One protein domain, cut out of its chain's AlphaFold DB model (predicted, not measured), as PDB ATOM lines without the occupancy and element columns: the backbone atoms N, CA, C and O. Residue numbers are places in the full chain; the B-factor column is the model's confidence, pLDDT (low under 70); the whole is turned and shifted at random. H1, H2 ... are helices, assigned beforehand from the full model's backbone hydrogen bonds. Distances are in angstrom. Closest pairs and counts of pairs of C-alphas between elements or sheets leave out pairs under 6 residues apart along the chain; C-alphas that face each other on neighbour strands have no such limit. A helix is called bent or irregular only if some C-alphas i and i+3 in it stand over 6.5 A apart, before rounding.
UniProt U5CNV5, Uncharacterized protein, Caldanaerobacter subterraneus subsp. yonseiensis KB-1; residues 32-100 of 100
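AT A GLANCE: This is residues 32 to 100 of the 100 residues of an uncharacterized protein of Caldanaerobacter subterraneus subsp. yonseiensis KB-1 (UniProt U5CNV5). One long helix, H4, has H1 and H2 packed on it, the three centres making a triangle, with short H3 near where H4 begins. After H4 a tail with no named element, residues 84 to 100, folds back. The printed part has 69 residues with four named helices, H1 to H4 in chain order, and no named strand: all helix, compact, radius of gyration of the C-alphas 11.6 A, spans 33 by 26 by 20 A.

IN THESE COORDINATES: H4, residues 65 to 83, is 26.9 A long, from C-alpha 65 at (267.428, 104.968, 294.914). H1, residues 32 to 41, is 14.2 A long, from C-alpha 32 at (276.159, 112.789, 291.724). H2, residues 47 to 54, is 11.3 A long and irregular: C-alphas 48 and 51 are 7.6 A apart. H3, residues 58 to 61, is 5.3 A long.

HOW THE PARTS SIT: H4, with residues 68 to 75 alone, touches H1, the same way at a shallow tilt of 33 degrees, only just short of steep; the closest C-alphas, of Trp 33 and Val 71, are 6.4 A apart. H2 touches H4, opposite ways at a shallow tilt of 26 degrees; the closest C-alphas, of Val 47 and Gln 76, are 5.7 A apart. H3 and H4 are close but not clearly touching; their closest C-alphas, of Tyr 60 and Ala 68, are 5.6 A apart. Every O i to N i+4 pair is within hydrogen-bond range in H1 and H4, 2 of 4 in H2; H3 is too short for one.

THE WHOLE: The farthest C-alphas, of Asn 62 and Gly 85, are 33.1 A apart. The printed part has no cut, and the three links between helices are tight. The pLDDT is under 70 at residues 95 to 100.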
ATOM      1  N   LEU A  32     276.116 113.370 290.383       94.06
ATOM      2  CA  LEU A  32     276.159 112.789 291.724       94.06
ATOM      3  C   LEU A  32     277.579 112.324 292.074       94.06
ATOM      4  O   LEU A  32     278.088 112.687 293.133       94.06
ATOM      5  N   TRP A  33     278.251 111.620 291.156       94.12
ATOM      6  CA  TRP A  33     279.655 111.228 291.315       94.12
ATOM      7  C   TRP A  33     280.554 112.431 291.582       94.12
ATOM      8  O   TRP A  33     281.345 112.418 292.520       94.12
ATOM      9  N   ASN A  34     280.431 113.496 290.788       93.31
ATOM     10  CA  ASN A  34     281.287 114.673 290.919       93.31
ATOM     11  C   ASN A  34     281.075 115.415 292.242       93.31
ATOM     12  O   ASN A  34     282.054 115.807 292.879       93.31
ATOM     13  N   VAL A  35     279.820 115.579 292.665       93.75
ATOM     14  CA  VAL A  35     279.466 116.212 293.945       93.75
ATOM     15  C   VAL A  35     280.003 115.393 295.116       93.75
ATOM     16  O   VAL A  35     280.658 115.936 296.006       93.75
ATOM     17  N   ALA A  36     279.785 114.078 295.088       93.00
ATOM     18  CA  ALA A  36     280.274 113.160 296.106       93.00
ATOM     19  C   ALA A  36     281.810 113.135 296.161       93.00
ATOM     20  O   ALA A  36     282.401 113.267 297.232       93.00
ATOM     21  N   ASN A  37     282.466 113.049 295.001       93.75
ATOM     22  CA  ASN A  37     283.920 113.040 294.890       93.75
ATOM     23  C   ASN A  37     284.512 114.346 295.434       93.75
ATOM     24  O   ASN A  37     285.426 114.317 296.251       93.75
ATOM     25  N   TYR A  38     283.945 115.499 295.069       93.69
ATOM     26  CA  TYR A  38     284.360 116.791 295.615       93.69
ATOM     27  C   TYR A  38     284.234 116.844 297.147       93.69
ATOM     28  O   TYR A  38     285.139 117.348 297.814       93.69
ATOM     29  N   ALA A  39     283.159 116.305 297.726       92.31
ATOM     30  CA  ALA A  39     282.988 116.287 299.177       92.31
ATOM     31  C   ALA A  39     284.071 115.462 299.897       92.31
ATOM     32  O   ALA A  39     284.584 115.912 300.924       92.31
ATOM     33  N   VAL A  40     284.464 114.310 299.341       91.31
ATOM     34  CA  VAL A  40     285.558 113.485 299.888       91.31
ATOM     35  C   VAL A  40     286.906 114.184 299.736       91.31
ATOM     36  O   VAL A  40     287.670 114.258 300.695       91.31
ATOM     37  N   GLN A  41     287.194 114.749 298.558       89.62
ATOM     38  CA  GLN A  41     288.475 115.422 298.298       89.62
ATOM     39  C   GLN A  41     288.728 116.590 299.246       89.62
ATOM     40  O   GLN A  41     289.851 116.772 299.706       89.62
ATOM     41  N   ASN A  42     287.683 117.352 299.567       90.25
ATOM     42  CA  ASN A  42     287.767 118.474 300.498       90.25
ATOM     43  C   ASN A  42     287.577 118.058 301.963       90.25
ATOM     44  O   ASN A  42     287.338 118.917 302.805       90.25
ATOM     45  N   ARG A  43     287.627 116.751 302.268       82.44
ATOM     46  CA  ARG A  43     287.441 116.184 303.614       82.44
ATOM     47  C   ARG A  43     286.138 116.627 304.305       82.44
ATOM     48  O   ARG A  43     286.049 116.593 305.527       82.44
ATOM     49  N   LYS A  44     285.112 117.017 303.538       83.56
ATOM     50  CA  LYS A  44     283.801 117.436 304.072       83.56
ATOM     51  C   LYS A  44     282.983 116.243 304.553       83.56
ATOM     52  O   LYS A  44     282.191 116.366 305.482       83.56
ATOM     53  N   ILE A  45     283.135 115.104 303.879       87.94
ATOM     54  CA  ILE A  45     282.426 113.858 304.172       87.94
ATOM     55  C   ILE A  45     283.430 112.706 304.068       87.94
ATOM     56  O   ILE A  45     284.228 112.660 303.131       87.94
ATOM     57  N   SER A  46     283.395 111.773 305.022       88.38
ATOM     58  CA  SER A  46     284.173 110.537 304.934       88.38
ATOM     59  C   SER A  46     283.558 109.582 303.911       88.38
ATOM     60  O   SER A  46     282.344 109.562 303.708       88.38
ATOM     61  N   VAL A  47     284.387 108.750 303.282       87.31
ATOM     62  CA  VAL A  47     283.950 107.816 302.229       87.31
ATOM     63  C   VAL A  47     282.771 106.942 302.687       87.31
ATOM     64  O   VAL A  47     281.788 106.803 301.963       87.31
ATOM     65  N   ASN A  48     282.791 106.478 303.938       86.00
ATOM     66  CA  ASN A  48     281.759 105.605 304.513       86.00
ATOM     67  C   ASN A  48     280.430 106.325 304.820       86.00
ATOM     68  O   ASN A  48     279.416 105.682 305.078       86.00
ATOM     69  N   GLN A  49     280.415 107.661 304.834       88.31
ATOM     70  CA  GLN A  49     279.223 108.462 305.138       88.31
ATOM     71  C   GLN A  49     278.529 109.021 303.892       88.31
ATOM     72  O   GLN A  49     277.502 109.690 304.027       88.31
ATOM     73  N   LEU A  50     279.049 108.737 302.693       86.38
ATOM     74  CA  LEU A  50     278.530 109.273 301.436       86.38
ATOM     75  C   LEU A  50     277.032 109.007 301.255       86.38
ATOM     76  O   LEU A  50     276.279 109.953 301.045       86.38
ATOM     77  N   GLU A  51     276.581 107.761 301.412       84.50
ATOM     78  CA  GLU A  51     275.161 107.419 301.246       84.50
ATOM     79  C   GLU A  51     274.260 108.158 302.236       84.50
ATOM     80  O   GLU A  51     273.211 108.668 301.859       84.50
ATOM     81  N   LYS A  52     274.667 108.269 303.505       86.50
ATOM     82  CA  LYS A  52     273.847 108.927 304.534       86.50
ATOM     83  C   LYS A  52     273.755 110.435 304.308       86.50
ATOM     84  O   LYS A  52     272.684 111.006 304.472       86.50
ATOM     85  N   ARG A  53     274.864 111.075 303.928       87.75
ATOM     86  CA  ARG A  53     274.963 112.537 303.782       87.75
ATOM     87  C   ARG A  53     274.399 113.059 302.458       87.75
ATOM     88  O   ARG A  53     274.002 114.217 302.401       87.75
ATOM     89  N   LEU A  54     274.390 112.246 301.399       89.38
ATOM     90  CA  LEU A  54     273.957 112.670 300.060       89.38
ATOM     91  C   LEU A  54     272.512 112.293 299.716       89.38
ATOM     92  O   LEU A  54     272.053 112.704 298.657       89.38
ATOM     93  N   LYS A  55     271.777 111.595 300.594       88.00
ATOM     94  CA  LYS A  55     270.353 111.259 300.384       88.00
ATOM     95  C   LYS A  55     269.478 112.469 300.052       88.00
ATOM     96  O   LYS A  55     268.583 112.372 299.218       88.00
ATOM     97  N   ASP A  56     269.765 113.612 300.668       88.75
ATOM     98  CA  ASP A  56     269.024 114.852 300.431       88.75
ATOM     99  C   ASP A  56     269.541 115.688 299.261       88.75
ATOM    100  O   ASP A  56     268.958 116.722 298.933       88.75
ATOM    101  N   ASN A  57     270.606 115.242 298.595       91.81
ATOM    102  CA  ASN A  57     271.161 115.953 297.459       91.81
ATOM    103  C   ASN A  57     270.217 115.900 296.251       91.81
ATOM    104  O   ASN A  57     269.659 114.852 295.924       91.81
ATOM    105  N   PHE A  58     270.118 117.019 295.532       92.31
ATOM    106  CA  PHE A  58     269.328 117.140 294.305       92.31
ATOM    107  C   PHE A  58     269.610 116.010 293.300       92.31
ATOM    108  O   PHE A  58     268.684 115.380 292.796       92.31
ATOM    109  N   TRP A  59     270.883 115.686 293.056       91.38
ATOM    110  CA  TRP A  59     271.256 114.647 292.087       91.38
ATOM    111  C   TRP A  59     270.945 113.231 292.567       91.38
ATOM    112  O   TRP A  59     270.717 112.355 291.739       91.38
ATOM    113  N   TYR A  60     270.911 113.009 293.884       91.94
ATOM    114  CA  TYR A  60     270.504 111.728 294.460       91.94
ATOM    115  C   TYR A  60     269.001 111.505 294.265       91.94
ATOM    116  O   TYR A  60     268.596 110.426 293.853       91.94
ATOM    117  N   LYS A  61     268.183 112.541 294.494       91.69
ATOM    118  CA  LYS A  61     266.718 112.484 294.339       91.69
ATOM    119  C   LYS A  61     266.258 112.366 292.881       91.69
ATOM    120  O   LYS A  61     265.190 111.822 292.632       91.69
ATOM    121  N   ASN A  62     267.070 112.822 291.925       90.56
ATOM    122  CA  ASN A  62     266.797 112.682 290.486       90.56
ATOM    123  C   ASN A  62     267.097 111.284 289.920       90.56
ATOM    124  O   ASN A  62     266.845 111.030 288.744       90.56
ATOM    125  N   LEU A  63     267.670 110.387 290.721       90.88
ATOM    126  CA  LEU A  63     267.951 109.006 290.346       90.88
ATOM    127  C   LEU A  63     267.052 108.065 291.141       90.88
ATOM    128  O   LEU A  63     266.679 108.344 292.279       90.88
ATOM    129  N   HIS A  64     266.770 106.895 290.567       91.81
ATOM    130  CA  HIS A  64     266.219 105.802 291.355       91.81
ATOM    131  C   HIS A  64     267.185 105.466 292.502       91.81
ATOM    132  O   HIS A  64     268.406 105.471 292.311       91.81
ATOM    133  N   SER A  65     266.647 105.168 293.687       89.88
ATOM    134  CA  SER A  65     267.428 104.968 294.914       89.88
ATOM    135  C   SER A  65     268.555 103.951 294.725       89.88
ATOM    136  O   SER A  65     269.698 104.231 295.083       89.88
ATOM    137  N   GLN A  66     268.261 102.831 294.059       91.19
ATOM    138  CA  GLN A  66     269.240 101.789 293.745       91.19
ATOM    139  C   GLN A  66     270.374 102.302 292.844       91.19
ATOM    140  O   GLN A  66     271.544 102.023 293.099       91.19
ATOM    141  N   SER A  67     270.055 103.088 291.811       91.69
ATOM    142  CA  SER A  67     271.056 103.658 290.902       91.69
ATOM    143  C   SER A  67     271.934 104.689 291.611       91.69
ATOM    144  O   SER A  67     273.149 104.694 291.426       91.69
ATOM    145  N   ALA A  68     271.346 105.535 292.460       92.62
ATOM    146  CA  ALA A  68     272.094 106.505 293.251       92.62
ATOM    147  C   ALA A  68     273.060 105.812 294.229       92.62
ATOM    148  O   ALA A  68     274.232 106.186 294.312       92.62
ATOM    149  N   GLN A  69     272.597 104.761 294.915       93.06
ATOM    150  CA  GLN A  69     273.432 103.936 295.794       93.06
ATOM    151  C   GLN A  69     274.580 103.281 295.023       93.06
ATOM    152  O   GLN A  69     275.728 103.404 295.439       93.06
ATOM    153  N   ALA A  70     274.308 102.684 293.860       92.56
ATOM    154  CA  ALA A  70     275.339 102.062 293.028       92.56
ATOM    155  C   ALA A  70     276.440 103.057 292.609       92.56
ATOM    156  O   ALA A  70     277.628 102.729 292.657       92.56
ATOM    157  N   VAL A  71     276.074 104.298 292.259       92.69
ATOM    158  CA  VAL A  71     277.043 105.365 291.943       92.69
ATOM    159  C   VAL A  71     277.928 105.682 293.151       92.69
ATOM    160  O   VAL A  71     279.152 105.779 293.011       92.69
ATOM    161  N   LEU A  72     277.336 105.826 294.340       93.12
ATOM    162  CA  LEU A  72     278.080 106.126 295.565       93.12
ATOM    163  C   LEU A  72     278.968 104.957 296.002       93.12
ATOM    164  O   LEU A  72     280.107 105.192 296.394       93.12
ATOM    165  N   GLN A  73     278.505 103.715 295.883       92.44
ATOM    166  CA  GLN A  73     279.290 102.516 296.194       92.44
ATOM    167  C   GLN A  73     280.483 102.362 295.255       92.44
ATOM    168  O   GLN A  73     281.604 102.136 295.709       92.44
ATOM    169  N   LYS A  74     280.287 102.583 293.950       91.88
ATOM    170  CA  LYS A  74     281.387 102.594 292.977       91.88
ATOM    171  C   LYS A  74     282.438 103.646 293.342       91.88
ATOM    172  O   LYS A  74     283.635 103.388 293.224       91.88
ATOM    173  N   LEU A  75     282.009 104.813 293.830       92.81
ATOM    174  CA  LEU A  75     282.918 105.856 294.305       92.81
ATOM    175  C   LEU A  75     283.641 105.445 295.594       92.81
ATOM    176  O   LEU A  75     284.834 105.706 295.721       92.81
ATOM    177  N   GLN A  76     282.950 104.788 296.529       92.56
ATOM    178  CA  GLN A  76     283.567 104.265 297.751       92.56
ATOM    179  C   GLN A  76     284.666 103.251 297.436       92.56
ATOM    180  O   GLN A  76     285.769 103.373 297.963       92.56
ATOM    181  N   ILE A  77     284.398 102.312 296.525       90.81
ATOM    182  CA  ILE A  77     285.383 101.333 296.052       90.81
ATOM    183  C   ILE A  77     286.567 102.047 295.393       90.81
ATOM    184  O   ILE A  77     287.714 101.745 295.705       90.81
ATOM    185  N   ALA A  78     286.312 103.039 294.534       91.31
ATOM    186  CA  ALA A  78     287.378 103.794 293.877       91.31
ATOM    187  C   ALA A  78     288.278 104.539 294.879       91.31
ATOM    188  O   ALA A  78     289.494 104.574 294.709       91.31
ATOM    189  N   TRP A  79     287.703 105.115 295.937       91.94
ATOM    190  CA  TRP A  79     288.478 105.749 297.003       91.94
ATOM    191  C   TRP A  79     289.229 104.748 297.871       91.94
ATOM    192  O   TRP A  79     290.385 104.999 298.196       91.94
ATOM    193  N   LYS A  80     288.606 103.617 298.210       91.19
ATOM    194  CA  LYS A  80     289.263 102.535 298.944       91.19
ATOM    195  C   LYS A  80     290.490 102.034 298.180       91.19
ATOM    196  O   LYS A  80     291.589 102.069 298.712       91.19
ATOM    197  N   ASN A  81     290.336 101.737 296.891       90.00
ATOM    198  CA  ASN A  81     291.439 101.313 296.026       90.00
ATOM    199  C   ASN A  81     292.534 102.381 295.869       90.00
ATOM    200  O   ASN A  81     293.675 102.045 295.560       90.00
ATOM    201  N   PHE A  82     292.202 103.666 296.004       91.44
ATOM    202  CA  PHE A  82     293.198 104.739 296.019       91.44
ATOM    203  C   PHE A  82     293.965 104.772 297.346       91.44
ATOM    204  O   PHE A  82     295.186 104.907 297.331       91.44
ATOM    205  N   PHE A  83     293.274 104.626 298.480       88.81
ATOM    206  CA  PHE A  83     293.911 104.571 299.798       88.81
ATOM    207  C   PHE A  83     294.784 103.327 299.980       88.81
ATOM    208  O   PHE A  83     295.858 103.435 300.561       88.81
ATOM    209  N   ASP A  84     294.377 102.199 299.401       91.94
ATOM    210  CA  ASP A  84     295.138 100.944 299.394       91.94
ATOM    211  C   ASP A  84     296.305 100.966 298.373       91.94
ATOM    212  O   ASP A  84     297.050  99.999 298.240       91.94
ATOM    213  N   GLY A  85     296.483 102.064 297.622       89.69
ATOM    214  CA  GLY A  85     297.592 102.252 296.678       89.69
ATOM    215  C   GLY A  85     297.457 101.505 295.344       89.69
ATOM    216  O   GLY A  85     298.356 101.572 294.508       89.69
ATOM    217  N   HIS A  86     296.335 100.827 295.099       84.56
ATOM    218  CA  HIS A  86     296.103 100.052 293.875       84.56
ATOM    219  C   HIS A  86     295.798 100.918 292.646       84.56
ATOM    220  O   HIS A  86     296.044 100.505 291.513       84.56
ATOM    221  N   THR A  87     295.221 102.107 292.840       88.50
ATOM    222  CA  THR A  87     294.739 102.955 291.736       88.50
ATOM    223  C   THR A  87     295.068 104.431 291.937       88.50
ATOM    224  O   THR A  87     295.387 104.879 293.032       88.50
ATOM    225  N   LYS A  88     294.985 105.217 290.854       87.75
ATOM    226  CA  LYS A  88     295.105 106.682 290.910       87.75
ATOM    227  C   LYS A  88     293.838 107.306 291.506       87.75
ATOM    228  O   LYS A  88     292.757 106.729 291.436       87.75
ATOM    229  N   LYS A  89     293.970 108.535 292.013       86.56
ATOM    230  CA  LYS A  89     292.870 109.315 292.603       86.56
ATOM    231  C   LYS A  89     291.626 109.342 291.689       86.56
ATOM    232  O   LYS A  89     291.779 109.627 290.494       86.56
ATOM    233  N   PRO A  90     290.404 109.130 292.224       88.38
ATOM    234  CA  PRO A  90     289.173 109.151 291.433       88.38
ATOM    235  C   PRO A  90     288.976 110.477 290.686       88.38
ATOM    236  O   PRO A  90     288.934 111.556 291.287       88.38
ATOM    237  N   LYS A  91     288.832 110.400 289.359       88.56
ATOM    238  CA  LYS A  91     288.651 111.569 288.485       88.56
ATOM    239  C   LYS A  91     287.197 112.046 288.455       88.56
ATOM    240  O   LYS A  91     286.271 111.319 288.822       88.56
ATOM    241  N   TYR A  92     287.005 113.285 288.012       85.62
ATOM    242  CA  TYR A  92     285.681 113.820 287.704       85.62
ATOM    243  C   TYR A  92     285.163 113.247 286.386       85.62
ATOM    244  O   TYR A  92     285.918 113.094 285.427       85.62
ATOM    245  N   GLN A  93     283.870 112.950 286.351       82.81
ATOM    246  CA  GLN A  93     283.182 112.466 285.165       82.81
ATOM    247  C   GLN A  93     282.811 113.650 284.260       82.81
ATOM    248  O   GLN A  93     282.315 114.670 284.765       82.81
ATOM    249  N   PRO A  94     283.059 113.559 282.941       75.75
ATOM    250  CA  PRO A  94     282.699 114.614 282.003       75.75
ATOM    251  C   PRO A  94     281.175 114.775 281.916       75.75
ATOM    252  O   PRO A  94     280.416 113.852 282.194       75.75
ATOM    253  N   LYS A  95     280.704 115.961 281.501       60.56
ATOM    254  CA  LYS A  95     279.258 116.236 281.345       60.56
ATOM    255  C   LYS A  95     278.592 115.322 280.303       60.56
ATOM    256  O   LYS A  95     277.405 115.057 280.412       60.56
ATOM    257  N   THR A  96     279.368 114.857 279.330       55.47
ATOM    258  CA  THR A  96     278.996 113.906 278.271       55.47
ATOM    259  C   THR A  96     279.383 112.463 278.607       55.47
ATOM    260  O   THR A  96     279.296 111.588 277.750       55.47
ATOM    261  N   GLY A  97     279.837 112.205 279.838       50.56
ATOM    262  CA  GLY A  97     280.261 110.888 280.289       50.56
ATOM    263  C   GLY A  97     279.074 109.950 280.407       50.56
ATOM    264  O   GLY A  97     278.241 110.097 281.302       50.56
ATOM    265  N   ILE A  98     279.015 108.990 279.489       52.47
ATOM    266  CA  ILE A  98     278.140 107.832 279.578       52.47
ATOM    267  C   ILE A  98     278.519 107.091 280.866       52.47
ATOM    268  O   ILE A  98     279.625 106.572 280.997       52.47
ATOM    269  N   PHE A  99     277.611 107.086 281.840       51.34
ATOM    270  CA  PHE A  99     277.704 106.255 283.041       51.34
ATOM    271  C   PHE A  99     277.197 104.844 282.687       51.34
ATOM    272  O   PHE A  99     276.174 104.404 283.201       51.34
ATOM    273  N   LEU A 100     277.859 104.180 281.736       44.41
ATOM    274  CA  LEU A 100     277.658 102.768 281.392       44.41
ATOM    275  C   LEU A 100     279.015 102.071 281.456       44.41
ATOM    276  O   LEU A 100     279.972 102.606 280.853       44.41
TER     277      LEU A 100